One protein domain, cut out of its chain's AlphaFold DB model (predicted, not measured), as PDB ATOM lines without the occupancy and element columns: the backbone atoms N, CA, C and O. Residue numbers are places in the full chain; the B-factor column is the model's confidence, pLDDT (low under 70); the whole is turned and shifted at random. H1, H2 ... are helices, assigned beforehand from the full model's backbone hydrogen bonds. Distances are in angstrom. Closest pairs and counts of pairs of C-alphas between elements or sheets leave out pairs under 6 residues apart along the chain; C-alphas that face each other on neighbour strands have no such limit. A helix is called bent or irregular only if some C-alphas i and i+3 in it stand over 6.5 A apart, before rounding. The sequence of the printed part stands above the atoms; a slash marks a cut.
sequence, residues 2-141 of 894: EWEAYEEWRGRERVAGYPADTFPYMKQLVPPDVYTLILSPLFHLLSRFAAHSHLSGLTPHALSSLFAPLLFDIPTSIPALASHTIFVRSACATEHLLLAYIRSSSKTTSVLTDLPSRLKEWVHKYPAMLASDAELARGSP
ATOM      1  N   GLU A   2     356.699 320.386 218.916       93.38
ATOM      2  CA  GLU A   2     357.436 319.819 220.048       93.38
ATOM      3  C   GLU A   2     356.464 319.431 221.168       93.38
ATOM      4  O   GLU A   2     355.472 320.127 221.413       93.38
ATOM      5  N   TRP A   3     356.723 318.301 221.824       94.81
ATOM      6  CA  TRP A   3     355.850 317.779 222.875       94.81
ATOM      7  C   TRP A   3     355.825 318.717 224.092       94.81
ATOM      8  O   TRP A   3     354.775 318.956 224.688       94.81
ATOM      9  N   GLU A   4     356.967 319.328 224.391       96.12
ATOM     10  CA  GLU A   4     357.185 320.288 225.470       96.12
ATOM     11  C   GLU A   4     356.307 321.534 225.299       96.12
ATOM     12  O   GLU A   4     355.682 321.988 226.257       96.12
ATOM     13  N   ALA A   5     356.174 322.041 224.068       96.38
ATOM     14  CA  ALA A   5     355.314 323.186 223.771       96.38
ATOM     15  C   ALA A   5     353.832 322.878 224.057       96.38
ATOM     16  O   ALA A   5     353.093 323.737 224.545       96.38
ATOM     17  N   TYR A   6     353.388 321.644 223.785       97.06
ATOM     18  CA  TYR A   6     352.041 321.196 224.141       97.06
ATOM     19  C   TYR A   6     351.867 321.049 225.658       97.06
ATOM     20  O   TYR A   6     350.854 321.505 226.193       97.06
ATOM     21  N   GLU A   7     352.825 320.433 226.357       96.88
ATOM     22  CA  GLU A   7     352.752 320.273 227.814       96.88
ATOM     23  C   GLU A   7     352.730 321.619 228.538       96.88
ATOM     24  O   GLU A   7     351.908 321.815 229.436       96.88
ATOM     25  N   GLU A   8     353.555 322.575 228.107       97.25
ATOM     26  CA  GLU A   8     353.560 323.924 228.662       97.25
ATOM     27  C   GLU A   8     352.226 324.638 228.413       97.25
ATOM     28  O   GLU A   8     351.631 325.191 229.344       97.25
ATOM     29  N   TRP A   9     351.706 324.588 227.181       97.75
ATOM     30  CA  TRP A   9     350.402 325.169 226.849       97.75
ATOM     31  C   TRP A   9     349.280 324.566 227.705       97.75
ATOM     32  O   TRP A   9     348.491 325.295 228.310       97.75
ATOM     33  N   ARG A  10     349.243 323.234 227.812       96.94
ATOM     34  CA  ARG A  10     348.260 322.488 228.608       96.94
ATOM     35  C   ARG A  10     348.361 322.816 230.096       96.94
ATOM     36  O   ARG A  10     347.335 322.912 230.770       96.94
ATOM     37  N   GLY A  11     349.576 322.984 230.613       96.94
ATOM     38  CA  GLY A  11     349.822 323.408 231.989       96.94
ATOM     39  C   GLY A  11     349.252 324.801 232.256       96.94
ATOM     40  O   GLY A  11     348.500 324.978 233.215       96.94
ATOM     41  N   ARG A  12     349.529 325.765 231.368       97.25
ATOM     42  CA  ARG A  12     348.987 327.134 231.455       97.25
ATOM     43  C   ARG A  12     347.459 327.147 231.405       97.25
ATOM     44  O   ARG A  12     346.833 327.839 232.202       97.25
ATOM     45  N   GLU A  13     346.857 326.353 230.521       97.19
ATOM     46  CA  GLU A  13     345.400 326.232 230.426       97.19
ATOM     47  C   GLU A  13     344.772 325.693 231.711       97.19
ATOM     48  O   GLU A  13     343.794 326.251 232.211       97.19
ATOM     49  N   ARG A  14     345.358 324.630 232.272       97.00
ATOM     50  CA  ARG A  14     344.893 324.025 233.521       97.00
ATOM     51  C   ARG A  14     344.984 325.004 234.688       97.00
ATOM     52  O   ARG A  14     344.019 325.139 235.432       97.00
ATOM     53  N   VAL A  15     346.119 325.692 234.834       97.12
ATOM     54  CA  VAL A  15     346.337 326.684 235.903       97.12
ATOM     55  C   VAL A  15     345.360 327.854 235.778       97.12
ATOM     56  O   VAL A  15     344.867 328.349 236.787       97.12
ATOM     57  N   ALA A  16     345.018 328.256 234.553       96.38
ATOM     58  CA  ALA A  16     344.052 329.321 234.296       96.38
ATOM     59  C   ALA A  16     342.578 328.893 234.462       96.38
ATOM     60  O   ALA A  16     341.682 329.707 234.244       96.38
ATOM     61  N   GLY A  17     342.298 327.633 234.815       96.38
ATOM     62  CA  GLY A  17     340.927 327.134 234.953       96.38
ATOM     63  C   GLY A  17     340.215 326.917 233.615       96.38
ATOM     64  O   GLY A  17     338.996 327.047 233.534       96.38
ATOM     65  N   TYR A  18     340.963 326.571 232.563       95.75
ATOM     66  CA  TYR A  18     340.449 326.242 231.233       95.75
ATOM     67  C   TYR A  18     339.617 327.348 230.541       95.75
ATOM     68  O   TYR A  18     338.505 327.065 230.063       95.75
ATOM     69  N   PRO A  19     340.117 328.595 230.422       94.19
ATOM     70  CA  PRO A  19     339.379 329.656 229.748       94.19
ATOM     71  C   PRO A  19     339.151 329.326 228.263       94.19
ATOM     72  O   PRO A  19     339.946 328.638 227.622       94.19
ATOM     73  N   ALA A  20     338.037 329.792 227.695       90.38
ATOM     74  CA  ALA A  20     337.668 329.455 226.313       90.38
ATOM     75  C   ALA A  20     338.651 330.018 225.266       90.38
ATOM     76  O   ALA A  20     338.769 329.478 224.177       90.38
ATOM     77  N   ASP A  21     339.376 331.083 225.595       90.44
ATOM     78  CA  ASP A  21     340.346 331.796 224.760       90.44
ATOM     79  C   ASP A  21     341.793 331.308 224.951       90.44
ATOM     80  O   ASP A  21     342.740 332.006 224.598       90.44
ATOM     81  N   THR A  22     341.983 330.086 225.461       93.50
ATOM     82  CA  THR A  22     343.330 329.567 225.737       93.50
ATOM     83  C   THR A  22     344.110 329.162 224.485       93.50
ATOM     84  O   THR A  22     345.333 329.309 224.434       93.50
ATOM     85  N   PHE A  23     343.429 328.658 223.453       94.94
ATOM     86  CA  PHE A  23     344.093 328.155 222.247       94.94
ATOM     87  C   PHE A  23     345.007 329.208 221.573       94.94
ATOM     88  O   PHE A  23     346.170 328.892 221.307       94.94
ATOM     89  N   PRO A  24     344.585 330.479 221.392       95.00
ATOM     90  CA  PRO A  24     345.453 331.545 220.888       95.00
ATOM     91  C   PRO A  24     346.769 331.779 221.633       95.00
ATOM     92  O   PRO A  24     347.697 332.321 221.032       95.00
ATOM     93  N   TYR A  25     346.897 331.391 222.907       94.94
ATOM     94  CA  TYR A  25     348.161 331.532 223.639       94.94
ATOM     95  C   TYR A  25     349.252 330.578 223.146       94.94
ATOM     96  O   TYR A  25     350.429 330.836 223.388       94.94
ATOM     97  N   MET A  26     348.903 329.545 222.371       94.69
ATOM     98  CA  MET A  26     349.876 328.660 221.728       94.69
ATOM     99  C   MET A  26     350.833 329.409 220.784       94.69
ATOM    100  O   MET A  26     351.978 328.994 220.620       94.69
ATOM    101  N   LYS A  27     350.426 330.568 220.244       95.50
ATOM    102  CA  LYS A  27     351.292 331.438 219.426       95.50
ATOM    103  C   LYS A  27     352.543 331.950 220.155       95.50
ATOM    104  O   LYS A  27     353.438 332.478 219.510       95.50
ATOM    105  N   GLN A  28     352.563 331.883 221.489       96.31
ATOM    106  CA  GLN A  28     353.709 332.289 222.312       96.31
ATOM    107  C   GLN A  28     354.732 331.160 222.489       96.31
ATOM    108  O   GLN A  28     355.857 331.434 222.890       96.31
ATOM    109  N   LEU A  29     354.329 329.911 222.233       96.75
ATOM    110  CA  LEU A  29     355.117 328.702 222.493       96.75
ATOM    111  C   LEU A  29     355.635 328.050 221.211       96.75
ATOM    112  O   LEU A  29     356.596 327.295 221.233       96.75
ATOM    113  N   VAL A  30     354.987 328.338 220.086       96.06
ATOM    114  CA  VAL A  30     355.319 327.795 218.770       96.06
ATOM    115  C   VAL A  30     355.740 328.956 217.861       96.06
ATOM    116  O   VAL A  30     355.191 330.052 218.015       96.06
ATOM    117  N   PRO A  31     356.668 328.757 216.898       95.88
ATOM    118  CA  PRO A  31     357.032 329.800 215.946       95.88
ATOM    119  C   PRO A  31     355.798 330.469 215.309       95.88
ATOM    120  O   PRO A  31     354.870 329.756 214.904       95.88
ATOM    121  N   PRO A  32     355.767 331.813 215.189       94.44
ATOM    122  CA  PRO A  32     354.594 332.545 214.706       94.44
ATOM    123  C   PRO A  32     354.085 332.053 213.350       94.44
ATOM    124  O   PRO A  32     352.876 331.911 213.157       94.44
ATOM    125  N   ASP A  33     354.999 331.729 212.436       95.75
ATOM    126  CA  ASP A  33     354.675 331.215 211.103       95.75
ATOM    127  C   ASP A  33     353.998 329.843 211.180       95.75
ATOM    128  O   ASP A  33     352.988 329.606 210.526       95.75
ATOM    129  N   VAL A  34     354.482 328.950 212.046       94.94
ATOM    130  CA  VAL A  34     353.874 327.627 212.254       94.94
ATOM    131  C   VAL A  34     352.472 327.770 212.847       94.94
ATOM    132  O   VAL A  34     351.539 327.095 212.412       94.94
ATOM    133  N   TYR A  35     352.282 328.676 213.809       96.00
ATOM    134  CA  TYR A  35     350.958 328.919 214.377       96.00
ATOM    135  C   TYR A  35     349.979 329.492 213.337       96.00
ATOM    136  O   TYR A  35     348.862 328.989 213.192       96.00
ATOM    137  N   THR A  36     350.390 330.536 212.616       96.06
ATOM    138  CA  THR A  36     349.515 331.295 211.707       96.06
ATOM    139  C   THR A  36     349.253 330.585 210.383       96.06
ATOM    140  O   THR A  36     348.116 330.606 209.915       96.06
ATOM    141  N   LEU A  37     350.263 329.937 209.796       96.12
ATOM    142  CA  LEU A  37     350.168 329.305 208.477       96.12
ATOM    143  C   LEU A  37     349.743 327.838 208.542       96.12
ATOM    144  O   LEU A  37     349.173 327.338 207.576       96.12
ATOM    145  N   ILE A  38     350.008 327.142 209.655       95.62
ATOM    146  CA  ILE A  38     349.780 325.693 209.756       95.62
ATOM    147  C   ILE A  38     348.722 325.378 210.808       95.62
ATOM    148  O   ILE A  38     347.649 324.891 210.460       95.62
ATOM    149  N   LEU A  39     348.983 325.660 212.087       95.88
ATOM    150  CA  LEU A  39     348.122 325.180 213.174       95.88
ATOM    151  C   LEU A  39     346.729 325.806 213.132       95.88
ATOM    152  O   LEU A  39     345.736 325.084 213.148       95.88
ATOM    153  N   SER A  40     346.635 327.134 213.051       95.50
ATOM    154  CA  SER A  40     345.340 327.817 213.035       95.50
ATOM    155  C   SER A  40     344.477 327.396 211.828       95.50
ATOM    156  O   SER A  40     343.331 326.993 212.046       95.50
ATOM    157  N   PRO A  41     344.986 327.389 210.576       97.00
ATOM    158  CA  PRO A  41     344.233 326.880 209.426       97.00
ATOM    159  C   PRO A  41     343.882 325.390 209.525       97.00
ATOM    160  O   PRO A  41     342.768 325.003 209.167       97.00
ATOM    161  N   LEU A  42     344.789 324.555 210.041       97.56
ATOM    162  CA  LEU A  42     344.540 323.126 210.224       97.56
ATOM    163  C   LEU A  42     343.399 322.893 211.214       97.56
ATOM    164  O   LEU A  42     342.426 322.228 210.874       97.56
ATOM    165  N   PHE A  43     343.468 323.460 212.419       97.31
ATOM    166  CA  PHE A  43     342.412 323.275 213.416       97.31
ATOM    167  C   PHE A  43     341.094 323.935 212.994       97.31
ATOM    168  O   PHE A  43     340.026 323.393 213.292       97.31
ATOM    169  N   HIS A  44     341.146 325.011 212.203       96.19
ATOM    170  CA  HIS A  44     339.969 325.536 211.518       96.19
ATOM    171  C   HIS A  44     339.328 324.480 210.612       96.19
ATOM    172  O   HIS A  44     338.142 324.178 210.756       96.19
ATOM    173  N   LEU A  45     340.105 323.863 209.721       96.94
ATOM    174  CA  LEU A  45     339.630 322.815 208.821       96.94
ATOM    175  C   LEU A  45     339.089 321.595 209.587       96.94
ATOM    176  O   LEU A  45     337.982 321.133 209.310       96.94
ATOM    177  N   LEU A  46     339.824 321.114 210.594       97.56
ATOM    178  CA  LEU A  46     339.407 319.988 211.432       97.56
ATOM    179  C   LEU A  46     338.098 320.285 212.172       97.56
ATOM    180  O   LEU A  46     337.229 319.418 212.255       97.56
ATOM    181  N   SER A  47     337.910 321.518 212.653       96.44
ATOM    182  CA  SER A  47     336.651 321.930 213.284       96.44
ATOM    183  C   SER A  47     335.475 321.882 212.304       96.44
ATOM    184  O   SER A  47     334.387 321.442 212.672       96.44
ATOM    185  N   ARG A  48     335.691 322.235 211.029       95.31
ATOM    186  CA  ARG A  48     334.658 322.121 209.990       95.31
ATOM    187  C   ARG A  48     334.302 320.661 209.723       95.31
ATOM    188  O   ARG A  48     333.120 320.340 209.649       95.31
ATOM    189  N   PHE A  49     335.282 319.761 209.656       96.56
ATOM    190  CA  PHE A  49     334.997 318.327 209.535       96.56
ATOM    191  C   PHE A  49     334.234 317.780 210.745       96.56
ATOM    192  O   PHE A  49     333.249 317.064 210.565       96.56
ATOM    193  N   ALA A  50     334.616 318.183 211.961       96.69
ATOM    194  CA  ALA A  50     333.927 317.788 213.187       96.69
ATOM    195  C   ALA A  50     332.482 318.322 213.263       96.69
ATOM    196  O   ALA A  50     331.607 317.652 213.820       96.69
ATOM    197  N   ALA A  51     332.198 319.491 212.677       95.44
ATOM    198  CA  ALA A  51     330.840 320.032 212.575       95.44
ATOM    199  C   ALA A  51     329.935 319.148 211.699       95.44
ATOM    200  O   ALA A  51     328.759 318.950 212.008       95.44
ATOM    201  N   HIS A  52     330.503 318.550 210.648       95.50
ATOM    202  CA  HIS A  52     329.815 317.649 209.719       95.50
ATOM    203  C   HIS A  52     330.066 316.160 210.018       95.50
ATOM    204  O   HIS A  52     329.843 315.305 209.160       95.50
ATOM    205  N   SER A  53     330.470 315.821 211.249       96.06
ATOM    206  CA  SER A  53     330.838 314.450 211.640       96.06
ATOM    207  C   SER A  53     329.728 313.413 211.425       96.06
ATOM    208  O   SER A  53     330.005 312.224 211.373       96.06
ATOM    209  N   HIS A  54     328.461 313.837 211.383       94.00
ATOM    210  CA  HIS A  54     327.309 312.951 211.179       94.00
ATOM    211  C   HIS A  54     327.216 312.421 209.740       94.00
ATOM    212  O   HIS A  54     326.653 311.352 209.534       94.00
ATOM    213  N   LEU A  55     327.789 313.142 208.768       95.06
ATOM    214  CA  LEU A  55     327.870 312.712 207.369       95.06
ATOM    215  C   LEU A  55     329.178 311.969 207.097       95.06
ATOM    216  O   LEU A  55     329.187 310.955 206.411       95.06
ATOM    217  N   SER A  56     330.288 312.481 207.633       95.00
ATOM    218  CA  SER A  56     331.631 311.977 207.324       95.00
ATOM    219  C   SER A  56     332.125 310.879 208.270       95.00
ATOM    220  O   SER A  56     333.107 310.210 207.966       95.00
ATOM    221  N   GLY A  57     331.522 310.731 209.454       94.25
ATOM    222  CA  GLY A  57     332.066 309.911 210.542       94.25
ATOM    223  C   GLY A  57     333.318 310.502 211.213       94.25
ATOM    224  O   GLY A  57     333.842 309.917 212.162       94.25
ATOM    225  N   LEU A  58     333.793 311.674 210.771       95.75
ATOM    226  CA  LEU A  58     335.010 312.321 211.268       95.75
ATOM    227  C   LEU A  58     334.742 313.065 212.579       95.75
ATOM    228  O   LEU A  58     334.555 314.280 212.625       95.75
ATOM    229  N   THR A  59     334.689 312.306 213.668       96.31
ATOM    230  CA  THR A  59     334.626 312.848 215.033       96.31
ATOM    231  C   THR A  59     335.967 313.477 215.438       96.31
ATOM    232  O   THR A  59     336.998 313.111 214.865       96.31
ATOM    233  N   PRO A  60     336.009 314.368 216.451       96.56
ATOM    234  CA  PRO A  60     337.271 314.876 216.997       96.56
ATOM    235  C   PRO A  60     338.266 313.765 217.359       96.56
ATOM    236  O   PRO A  60     339.454 313.888 217.086       96.56
ATOM    237  N   HIS A  61     337.756 312.650 217.883       96.06
ATOM    238  CA  HIS A  61     338.532 311.463 218.221       96.06
ATOM    239  C   HIS A  61     339.142 310.759 216.993       96.06
ATOM    240  O   HIS A  61     340.307 310.358 216.998       96.06
ATOM    241  N   ALA A  62     338.371 310.609 215.912       96.25
ATOM    242  CA  ALA A  62     338.868 310.022 214.668       96.25
ATOM    243  C   ALA A  62     339.895 310.945 213.989       96.25
ATOM    244  O   ALA A  62     340.976 310.498 213.614       96.25
ATOM    245  N   LEU A  63     339.592 312.245 213.906       97.19
ATOM    246  CA  LEU A  63     340.484 313.256 213.336       97.19
ATOM    247  C   LEU A  63     341.807 313.343 214.100       97.19
ATOM    248  O   LEU A  63     342.869 313.388 213.484       97.19
ATOM    249  N   SER A  64     341.763 313.316 215.432       97.31
ATOM    250  CA  SER A  64     342.976 313.360 216.243       97.31
ATOM    251  C   SER A  64     343.879 312.152 216.012       97.31
ATOM    252  O   SER A  64     345.092 312.309 215.964       97.31
ATOM    253  N   SER A  65     343.300 310.973 215.779       96.50
ATOM    254  CA  SER A  65     344.048 309.756 215.440       96.50
ATOM    255  C   SER A  65     344.818 309.889 214.127       96.50
ATOM    256  O   SER A  65     345.964 309.465 214.037       96.50
ATOM    257  N   LEU A  66     344.189 310.486 213.111       95.06
ATOM    258  CA  LEU A  66     344.760 310.621 211.768       95.06
ATOM    259  C   LEU A  66     345.853 311.694 211.706       95.06
ATOM    260  O   LEU A  66     346.857 311.512 211.025       95.06
ATOM    261  N   PHE A  67     345.668 312.809 212.419       96.12
ATOM    262  CA  PHE A  67     346.576 313.959 212.354       96.12
ATOM    263  C   PHE A  67     347.645 313.981 213.450       96.12
ATOM    264  O   PHE A  67     348.638 314.690 213.303       96.12
ATOM    265  N   ALA A  68     347.502 313.199 214.522       95.75
ATOM    266  CA  ALA A  68     348.518 313.109 215.568       95.75
ATOM    267  C   ALA A  68     349.924 312.734 215.074       95.75
ATOM    268  O   ALA A  68     350.870 313.404 215.493       95.75
ATOM    269  N   PRO A  69     350.095 311.743 214.176       94.31
ATOM    270  CA  PRO A  69     351.404 311.419 213.615       94.31
ATOM    271  C   PRO A  69     352.034 312.593 212.866       94.31
ATOM    272  O   PRO A  69     353.230 312.828 212.978       94.31
ATOM    273  N   LEU A  70     351.216 313.365 212.147       94.00
ATOM    274  CA  LEU A  70     351.666 314.519 211.367       94.00
ATOM    275  C   LEU A  70     352.036 315.709 212.259       94.00
ATOM    276  O   LEU A  70     352.898 316.510 211.909       94.00
ATOM    277  N   LEU A  71     351.363 315.848 213.403       95.25
ATOM    278  CA  LEU A  71     351.570 316.964 214.319       95.25
ATOM    279  C   LEU A  71     352.737 316.747 215.273       95.25
ATOM    280  O   LEU A  71     353.476 317.700 215.519       95.25
ATOM    281  N   PHE A  72     352.890 315.546 215.822       95.00
ATOM    282  CA  PHE A  72     353.847 315.276 216.899       95.00
ATOM    283  C   PHE A  72     355.050 314.441 216.475       95.00
ATOM    284  O   PHE A  72     355.991 314.365 217.254       95.00
ATOM    285  N   ASP A  73     355.033 313.887 215.259       93.06
ATOM    286  CA  ASP A  73     355.983 312.881 214.782       93.06
ATOM    287  C   ASP A  73     355.972 311.605 215.647       93.06
ATOM    288  O   ASP A  73     355.996 311.634 216.878       93.06
ATOM    289  N   ILE A  74     355.861 310.442 215.008       93.31
ATOM    290  CA  ILE A  74     355.785 309.166 215.728       93.31
ATOM    291  C   ILE A  74     356.978 308.321 215.316       93.31
ATOM    292  O   ILE A  74     357.027 307.856 214.175       93.31
ATOM    293  N   PRO A  75     357.918 308.063 216.239       92.06
ATOM    294  CA  PRO A  75     359.136 307.354 215.904       92.06
ATOM    295  C   PRO A  75     358.833 305.914 215.490       92.06
ATOM    296  O   PRO A  75     358.086 305.179 216.149       92.06
ATOM    297  N   THR A  76     359.464 305.507 214.392       91.38
ATOM    298  CA  THR A  76     359.356 304.163 213.806       91.38
ATOM    299  C   THR A  76     360.549 303.279 214.179       91.38
ATOM    300  O   THR A  76     360.506 302.073 213.969       91.38
ATOM    301  N   SER A  77     361.619 303.874 214.716       93.25
ATOM    302  CA  SER A  77     362.876 303.213 215.093       93.25
ATOM    303  C   SER A  77     362.872 302.617 216.504       93.25
ATOM    304  O   SER A  77     363.835 301.947 216.882       93.25
ATOM    305  N   ILE A  78     361.808 302.853 217.274       95.56
ATOM    306  CA  ILE A  78     361.619 302.346 218.638       95.56
ATOM    307  C   ILE A  78     360.707 301.105 218.653       95.56
ATOM    308  O   ILE A  78     360.004 300.857 217.667       95.56
ATOM    309  N   PRO A  79     360.657 300.325 219.754       96.06
ATOM    310  CA  PRO A  79     359.757 299.178 219.870       96.06
ATOM    311  C   PRO A  79     358.293 299.535 219.600       96.06
ATOM    312  O   PRO A  79     357.813 300.605 219.984       96.06
ATOM    313  N   ALA A  80     357.548 298.604 219.006       95.88
ATOM    314  CA  ALA A  80     356.212 298.875 218.475       95.88
ATOM    315  C   ALA A  80     355.235 299.394 219.546       95.88
ATOM    316  O   ALA A  80     354.492 300.344 219.325       95.88
ATOM    317  N   LEU A  81     355.275 298.815 220.752       95.69
ATOM    318  CA  LEU A  81     354.415 299.234 221.867       95.69
ATOM    319  C   LEU A  81     354.794 300.606 222.444       95.69
ATOM    320  O   LEU A  81     353.927 301.327 222.943       95.69
ATOM    321  N   ALA A  82     356.073 300.976 222.372       96.56
ATOM    322  CA  ALA A  82     356.521 302.308 222.754       96.56
ATOM    323  C   ALA A  82     356.039 303.339 221.720       96.56
ATOM    324  O   ALA A  82     355.472 304.362 222.096       96.56
ATOM    325  N   SER A  83     356.138 303.012 220.425       96.56
ATOM    326  CA  SER A  83     355.576 303.819 219.332       96.56
ATOM    327  C   SER A  83     354.055 303.991 219.469       96.56
ATOM    328  O   SER A  83     353.550 305.109 219.392       96.56
ATOM    329  N   HIS A  84     353.323 302.921 219.802       96.88
ATOM    330  CA  HIS A  84     351.889 302.981 220.112       96.88
ATOM    331  C   HIS A  84     351.577 303.891 221.312       96.88
ATOM    332  O   HIS A  84     350.626 304.667 221.280       96.88
ATOM    333  N   THR A  85     352.383 303.834 222.374       96.88
ATOM    334  CA  THR A  85     352.209 304.704 223.551       96.88
ATOM    335  C   THR A  85     352.357 306.179 223.176       96.88
ATOM    336  O   THR A  85     351.540 307.006 223.587       96.88
ATOM    337  N   ILE A  86     353.357 306.510 222.355       96.69
ATOM    338  CA  ILE A  86     353.552 307.869 221.833       96.69
ATOM    339  C   ILE A  86     352.382 308.265 220.926       96.69
ATOM    340  O   ILE A  86     351.829 309.344 221.105       96.69
ATOM    341  N   PHE A  87     351.926 307.377 220.035       97.44
ATOM    342  CA  PHE A  87     350.739 307.609 219.206       97.44
ATOM    343  C   PHE A  87     349.515 307.991 220.044       97.44
ATOM    344  O   PHE A  87     348.882 309.010 219.777       97.44
ATOM    345  N   VAL A  88     349.198 307.209 221.079       97.44
ATOM    346  CA  VAL A  88     348.049 307.458 221.960       97.44
ATOM    347  C   VAL A  88     348.169 308.820 222.645       97.44
ATOM    348  O   VAL A  88     347.193 309.574 222.693       97.44
ATOM    349  N   ARG A  89     349.362 309.158 223.152       96.88
ATOM    350  CA  ARG A  89     349.644 310.460 223.774       96.88
ATOM    351  C   ARG A  89     349.434 311.605 222.789       96.88
ATOM    352  O   ARG A  89     348.713 312.549 223.107       96.88
ATOM    353  N   SER A  90     349.989 311.488 221.589       97.19
ATOM    354  CA  SER A  90     349.859 312.469 220.511       97.19
ATOM    355  C   SER A  90     348.414 312.616 220.025       97.19
ATOM    356  O   SER A  90     347.957 313.728 219.759       97.19
ATOM    357  N   ALA A  91     347.652 311.522 219.963       97.56
ATOM    358  CA  ALA A  91     346.235 311.530 219.607       97.56
ATOM    359  C   ALA A  91     345.384 312.217 220.681       97.56
ATOM    360  O   ALA A  91     344.573 313.083 220.356       97.56
ATOM    361  N   CYS A  92     345.622 311.930 221.964       97.44
ATOM    362  CA  CYS A  92     344.989 312.664 223.063       97.44
ATOM    363  C   CYS A  92     345.346 314.157 223.032       97.44
ATOM    364  O   CYS A  92     344.483 315.006 223.253       97.44
ATOM    365  N   ALA A  93     346.608 314.487 222.742       97.50
ATOM    366  CA  ALA A  93     347.069 315.866 222.655       97.50
ATOM    367  C   ALA A  93     346.405 316.625 221.504       97.50
ATOM    368  O   ALA A  93     345.900 317.731 221.691       97.50
ATOM    369  N   THR A  94     346.320 315.994 220.336       97.94
ATOM    370  CA  THR A  94     345.653 316.553 219.155       97.94
ATOM    371  C   THR A  94     344.157 316.746 219.394       97.94
ATOM    372  O   THR A  94     343.600 317.777 219.020       97.94
ATOM    373  N   GLU A  95     343.501 315.788 220.056       97.56
ATOM    374  CA  GLU A  95     342.093 315.900 220.447       97.56
ATOM    375  C   GLU A  95     341.883 317.067 221.414       97.56
ATOM    376  O   GLU A  95     340.979 317.878 221.218       97.56
ATOM    377  N   HIS A  96     342.767 317.207 222.405       97.75
ATOM    378  CA  HIS A  96     342.737 318.316 223.346       97.75
ATOM    379  C   HIS A  96     342.828 319.673 222.625       97.75
ATOM    380  O   HIS A  96     341.989 320.548 222.847       97.75
ATOM    381  N   LEU A  97     343.793 319.822 221.714       97.88
ATOM    382  CA  LEU A  97     343.983 321.044 220.932       97.88
ATOM    383  C   LEU A  97     342.788 321.360 220.031       97.88
ATOM    384  O   LEU A  97     342.357 322.510 219.968       97.88
ATOM    385  N   LEU A  98     342.209 320.348 219.380       97.94
ATOM    386  CA  LEU A  98     341.028 320.520 218.537       97.94
ATOM    387  C   LEU A  98     339.818 320.994 219.350       97.94
ATOM    388  O   LEU A  98     339.126 321.926 218.940       97.94
ATOM    389  N   LEU A  99     339.572 320.392 220.514       97.06
ATOM    390  CA  LEU A  99     338.473 320.795 221.391       97.06
ATOM    391  C   LEU A  99     338.681 322.210 221.941       97.06
ATOM    392  O   LEU A  99     337.740 323.004 221.944       97.06
ATOM    393  N   ALA A 100     339.904 322.560 222.344       96.75
ATOM    394  CA  ALA A 100     340.236 323.913 222.783       96.75
ATOM    395  C   ALA A 100     340.064 324.944 221.652       96.75
ATOM    396  O   ALA A 100     339.509 326.020 221.879       96.75
ATOM    397  N   TYR A 101     340.443 324.600 220.416       96.62
ATOM    398  CA  TYR A 101     340.196 325.443 219.247       96.62
ATOM    399  C   TYR A 101     338.695 325.681 219.027       96.62
ATOM    400  O   TYR A 101     338.273 326.832 218.908       96.62
ATOM    401  N   ILE A 102     337.878 324.617 219.042       95.62
ATOM    402  CA  ILE A 102     336.413 324.699 218.896       95.62
ATOM    403  C   ILE A 102     335.792 325.586 219.990       95.62
ATOM    404  O   ILE A 102     334.860 326.340 219.717       95.62
ATOM    405  N   ARG A 103     336.312 325.543 221.225       93.81
ATOM    406  CA  ARG A 103     335.870 326.447 222.304       93.81
ATOM    407  C   ARG A 103     336.236 327.902 222.017       93.81
ATOM    408  O   ARG A 103     335.409 328.788 222.227       93.81
ATOM    409  N   SER A 104     337.447 328.145 221.523       92.38
ATOM    410  CA  SER A 104     337.946 329.499 221.257       92.38
ATOM    411  C   SER A 104     337.248 330.190 220.087       92.38
ATOM    412  O   SER A 104     337.029 331.403 220.132       92.38
ATOM    413  N   SER A 105     336.820 329.427 219.077       88.75
ATOM    414  CA  SER A 105     336.164 329.972 217.886       88.75
ATOM    415  C   SER A 105     334.785 330.573 218.178       88.75
ATOM    416  O   SER A 105     334.354 331.471 217.460       88.75
ATOM    417  N   SER A 106     334.135 330.169 219.277       75.44
ATOM    418  CA  SER A 106     332.843 330.724 219.702       75.44
ATOM    419  C   SER A 106     332.904 332.208 220.094       75.44
ATOM    420  O   SER A 106     331.861 332.855 220.114       75.44
ATOM    421  N   LYS A 107     334.084 332.750 220.438       67.56
ATOM    422  CA  LYS A 107     334.251 334.158 220.856       67.56
ATOM    423  C   LYS A 107     334.683 335.085 219.717       67.56
ATOM    424  O   LYS A 107     334.431 336.283 219.778       67.56
ATOM    425  N   THR A 108     335.369 334.561 218.702       60.12
ATOM    426  CA  THR A 108     335.992 335.380 217.646       60.12
ATOM    427  C   THR A 108     335.014 335.843 216.568       60.12
ATOM    428  O   THR A 108     335.275 336.836 215.891       60.12
ATOM    429  N   THR A 109     333.882 335.160 216.399       56.81
ATOM    430  CA  THR A 109     332.815 335.573 215.480       56.81
ATOM    431  C   THR A 109     331.821 336.481 216.196       56.81
ATOM    432  O   THR A 109     330.948 336.025 216.928       56.81
ATOM    433  N   SER A 110     331.994 337.784 215.983       44.66
ATOM    434  CA  SER A 110     331.128 338.876 216.435       44.66
ATOM    435  C   SER A 110     329.621 338.577 216.277       44.66
ATOM    436  O   SER A 110     329.122 338.382 215.170       44.66
ATOM    437  N   VAL A 111     328.918 338.557 217.416       51.50
ATOM    438  CA  VAL A 111     327.492 338.874 217.675       51.50
ATOM    439  C   VAL A 111     326.382 338.036 216.994       51.50
ATOM    440  O   VAL A 111     325.256 338.086 217.479       51.50
ATOM    441  N   LEU A 112     326.629 337.205 215.970       45.94
ATOM    442  CA  LEU A 112     325.524 336.514 215.255       45.94
ATOM    443  C   LEU A 112     325.650 335.006 214.998       45.94
ATOM    444  O   LEU A 112     324.704 334.421 214.473       45.94
ATOM    445  N   THR A 113     326.735 334.334 215.383       53.62
ATOM    446  CA  THR A 113     326.808 332.873 215.219       53.62
ATOM    447  C   THR A 113     327.239 332.197 216.501       53.62
ATOM    448  O   THR A 113     328.426 332.045 216.791       53.62
ATOM    449  N   ASP A 114     326.236 331.750 217.245       70.81
ATOM    450  CA  ASP A 114     326.378 330.619 218.141       70.81
ATOM    451  C   ASP A 114     327.136 329.485 217.432       70.81
ATOM    452  O   ASP A 114     326.842 329.150 216.281       70.81
ATOM    453  N   LEU A 115     328.113 328.890 218.119       82.06
ATOM    454  CA  LEU A 115     328.832 327.714 217.628       82.06
ATOM    455  C   LEU A 115     327.809 326.661 217.132       82.06
ATOM    456  O   LEU A 115     326.826 326.423 217.843       82.06
ATOM    457  N   PRO A 116     327.997 326.023 215.955       89.06
ATOM    458  CA  PRO A 116     327.081 324.995 215.464       89.06
ATOM    459  C   PRO A 116     326.725 323.994 216.566       89.06
ATOM    460  O   PRO A 116     327.615 323.554 217.297       89.06
ATOM    461  N   SER A 117     325.446 323.627 216.699       89.56
ATOM    462  CA  SER A 117     324.952 322.767 217.794       89.56
ATOM    463  C   SER A 117     325.796 321.505 217.964       89.56
ATOM    464  O   SER A 117     326.183 321.151 219.075       89.56
ATOM    465  N   ARG A 118     326.200 320.897 216.844       91.75
ATOM    466  CA  ARG A 118     327.075 319.726 216.837       91.75
ATOM    467  C   ARG A 118     328.457 319.985 217.441       91.75
ATOM    468  O   ARG A 118     328.992 319.133 218.137       91.75
ATOM    469  N   LEU A 119     329.046 321.150 217.190       93.31
ATOM    470  CA  LEU A 119     330.314 321.539 217.806       93.31
ATOM    471  C   LEU A 119     330.145 321.850 219.299       93.31
ATOM    472  O   LEU A 119     331.027 321.497 220.079       93.31
ATOM    473  N   LYS A 120     329.000 322.420 219.710       93.31
ATOM    474  CA  LYS A 120     328.656 322.608 221.133       93.31
ATOM    475  C   LYS A 120     328.597 321.272 221.877       93.31
ATOM    476  O   LYS A 120     329.130 321.178 222.980       93.31
ATOM    477  N   GLU A 121     328.028 320.228 221.270       94.25
ATOM    478  CA  GLU A 121     327.985 318.876 221.853       94.25
ATOM    479  C   GLU A 121     329.384 318.326 222.155       94.25
ATOM    480  O   GLU A 121     329.598 317.747 223.221       94.25
ATOM    481  N   TRP A 122     330.351 318.549 221.256       94.94
ATOM    482  CA  TRP A 122     331.723 318.071 221.441       94.94
ATOM    483  C   TRP A 122     332.456 318.750 222.595       94.94
ATOM    484  O   TRP A 122     333.331 318.131 223.183       94.94
ATOM    485  N   VAL A 123     332.110 319.993 222.941       95.25
ATOM    486  CA  VAL A 123     332.794 320.755 224.001       95.25
ATOM    487  C   VAL A 123     331.988 320.865 225.297       95.25
ATOM    488  O   VAL A 123     332.497 321.386 226.286       95.25
ATOM    489  N   HIS A 124     330.757 320.343 225.333       94.38
ATOM    490  CA  HIS A 124     329.839 320.482 226.471       94.38
ATOM    491  C   HIS A 124     330.392 319.915 227.791       94.38
ATOM    492  O   HIS A 124     330.103 320.447 228.858       94.38
ATOM    493  N   LYS A 125     331.209 318.854 227.730       94.19
ATOM    494  CA  LYS A 125     331.824 318.204 228.907       94.19
ATOM    495  C   LYS A 125     333.287 318.583 229.125       94.19
ATOM    496  O   LYS A 125     333.996 317.912 229.871       94.19
ATOM    497  N   TYR A 126     333.775 319.617 228.455       95.25
ATOM    498  CA  TYR A 126     335.138 320.082 228.644       95.25
ATOM    499  C   TYR A 126     335.274 320.761 230.028       95.25
ATOM    500  O   TYR A 126     334.413 321.573 230.364       95.25
ATOM    501  N   PRO A 127     336.322 320.493 230.839       95.69
ATOM    502  CA  PRO A 127     337.512 319.673 230.567       95.69
ATOM    503  C   PRO A 127     337.395 318.201 231.004       95.69
ATOM    504  O   PRO A 127     338.334 317.440 230.803       95.69
ATOM    505  N   ALA A 128     336.276 317.769 231.591       95.00
ATOM    506  CA  ALA A 128     336.107 316.417 232.144       95.00
ATOM    507  C   ALA A 128     336.263 315.278 231.113       95.00
ATOM    508  O   ALA A 128     336.490 314.130 231.485       95.00
ATOM    509  N   MET A 129     336.133 315.584 229.821       92.56
ATOM    510  CA  MET A 129     336.371 314.638 228.724       92.56
ATOM    511  C   MET A 129     337.846 314.482 228.320       92.56
ATOM    512  O   MET A 129     338.157 313.608 227.514       92.56
ATOM    513  N   LEU A 130     338.741 315.336 228.821       94.81
ATOM    514  CA  LEU A 130     340.160 315.276 228.487       94.81
ATOM    515  C   LEU A 130     340.840 314.096 229.177       94.81
ATOM    516  O   LEU A 130     340.501 313.738 230.304       94.81
ATOM    517  N   ALA A 131     341.856 313.543 228.516       93.88
ATOM    518  CA  ALA A 131     342.705 312.528 229.117       93.88
ATOM    519  C   ALA A 131     343.422 313.087 230.358       93.88
ATOM    520  O   ALA A 131     344.040 314.163 230.326       93.88
ATOM    521  N   SER A 132     343.345 312.330 231.449       93.06
ATOM    522  CA  SER A 132     344.093 312.605 232.676       93.06
ATOM    523  C   SER A 132     345.600 312.408 232.467       93.06
ATOM    524  O   SER A 132     346.034 311.719 231.542       93.06
ATOM    525  N   ASP A 133     346.421 312.983 233.349       91.50
ATOM    526  CA  ASP A 133     347.884 312.813 233.287       91.50
ATOM    527  C   ASP A 133     348.294 311.348 233.442       91.50
ATOM    528  O   ASP A 133     349.188 310.879 232.741       91.50
ATOM    529  N   ALA A 134     347.579 310.601 234.285       92.31
ATOM    530  CA  ALA A 134     347.779 309.168 234.439       92.31
ATOM    531  C   ALA A 134     347.454 308.398 233.146       92.31
ATOM    532  O   ALA A 134     348.186 307.483 232.773       92.31
ATOM    533  N   GLU A 135     346.385 308.767 232.433       91.06
ATOM    534  CA  GLU A 135     346.024 308.130 231.160       91.06
ATOM    535  C   GLU A 135     347.041 308.430 230.056       91.06
ATOM    536  O   GLU A 135     347.428 307.514 229.330       91.06
ATOM    537  N   LEU A 136     347.522 309.676 229.977       90.06
ATOM    538  CA  LEU A 136     348.587 310.069 229.053       90.06
ATOM    539  C   LEU A 136     349.898 309.343 229.364       90.06
ATOM    540  O   LEU A 136     350.515 308.791 228.458       90.06
ATOM    541  N   ALA A 137     350.306 309.284 230.633       90.19
ATOM    542  CA  ALA A 137     351.527 308.592 231.037       90.19
ATOM    543  C   ALA A 137     351.465 307.085 230.741       90.19
ATOM    544  O   ALA A 137     352.465 306.486 230.351       90.19
ATOM    545  N   ARG A 138     350.284 306.472 230.890       90.19
ATOM    546  CA  ARG A 138     350.092 305.032 230.682       90.19
ATOM    547  C   ARG A 138     350.086 304.627 229.205       90.19
ATOM    548  O   ARG A 138     350.319 303.456 228.918       90.19
ATOM    549  N   GLY A 139     349.752 305.533 228.280       89.12
ATOM    550  CA  GLY A 139     349.707 305.218 226.843       89.12
ATOM    551  C   GLY A 139     348.718 304.111 226.466       89.12
ATOM    552  O   GLY A 139     348.882 303.441 225.448       89.12
ATOM    553  N   SER A 140     347.724 303.857 227.317       90.12
ATOM    554  CA  SER A 140     346.725 302.821 227.055       90.12
ATOM    555  C   SER A 140     345.714 303.288 226.020       90.12
ATOM    556  O   SER A 140     345.399 304.477 226.019       90.12
ATOM    557  N   PRO A 141     345.138 302.366 225.227       93.88
ATOM    558  CA  PRO A 141     344.100 302.708 224.265       93.88
ATOM    559  C   PRO A 141     343.029 303.623 224.866       93.88
ATOM    560  O   PRO A 141     342.540 303.392 225.980       93.88
TER     561      PRO A 141
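What this domain is: This is residues 2 to 141 of the 894 residues of the protein "DUF1708 domain-containing protein" of Cryptococcus amylolentus CBS 6039 (UniProt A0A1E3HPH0). One long helix, H6, runs through the middle along the longest axis, and shorter helices pack round it. H3 and H5 cross it on one side, H8 packs on the opposite side near its first end, and H2 and H7 pack on its later half. H1 touches H2, and H4 is a short turn that touches no helix. The printed part has 140 residues with eight named helices, H1 to H8 in order along the chain, and no named strand; the class is all helix. The whole is compact, with a radius of gyration of the C-alphas of 14.9 A and spans of 51 by 35 by 29 A.

How they stand to each other: H1, residues 3 to 15, and H2, residues 23 to 28, only just touch, with 3 pairs of C-alphas within 8 A, the closest being Trp 9 and Met 26 at 6.2 A. H3, residues 32 to 51, has a kink of 28 degrees near residue 39. H5, residues 60 to 72, touches H3 through residues 60 to 63; the closest C-alphas are those of Ala 50 and Pro 60, 5.8 A apart, at a shallow tilt of 21 degrees, opposite ways. H6, residues 80 to 108, is the hub, touching five helices. It touches H5 at a steep tilt of 67 degrees, only just short of about perpendicular, the closest C-alphas being those of Ala 68 and Ala 91, 4.9 A apart. It is about perpendicular to H3, at 85 degrees, and touches it, with the C-alphas of Phe 43 and Leu 98 closest at 6.0 A. It also touches H2, the C-alphas of Phe 23 and Tyr 101 being closest at 5.6 A. H7, residues 117 to 123, touches H6, with the C-alphas of Leu 99 and Val 123 closest at 6.3 A. H8, residues 133 to 138, touches H6 at a shallow tilt of 28 degrees, opposite ways, Arg 89 and Leu 136 having the closest C-alphas at 5.4 A. In H1, H7 and H8 every O i to N i+4 pair is within hydrogen-bond range; the counts are 13 of 16 in H3, 7 of 9 in H5, 22 of 25 in H6 and 0 of 2 in H2, where 3 of 3 O i to N i+3 pairs are.

Where its parts are: H1 begins at C-alpha 3 (355.850, 317.779, 222.875) and is 18.4 A long. H3 is 26.9 A and only just irregular, C-alphas 37 and 40 being 6.8 A apart; H4 is residues 53 to 56. H5 is 16.6 A and only just irregular, C-alphas 66 and 69 being 6.9 A apart. H6 is 41.7 A, from C-alpha 80 (356.212, 298.875, 218.475). H8 ends at C-alpha 138 (350.092, 305.032, 230.682).

The domain as a whole: The two C-alphas farthest apart, those of Pro 79 and Val 111, are 51.2 A apart. The printed part has no cut and no long link. The mean pLDDT of the printed part is 92.7, and residues 107 to 113 are under 70.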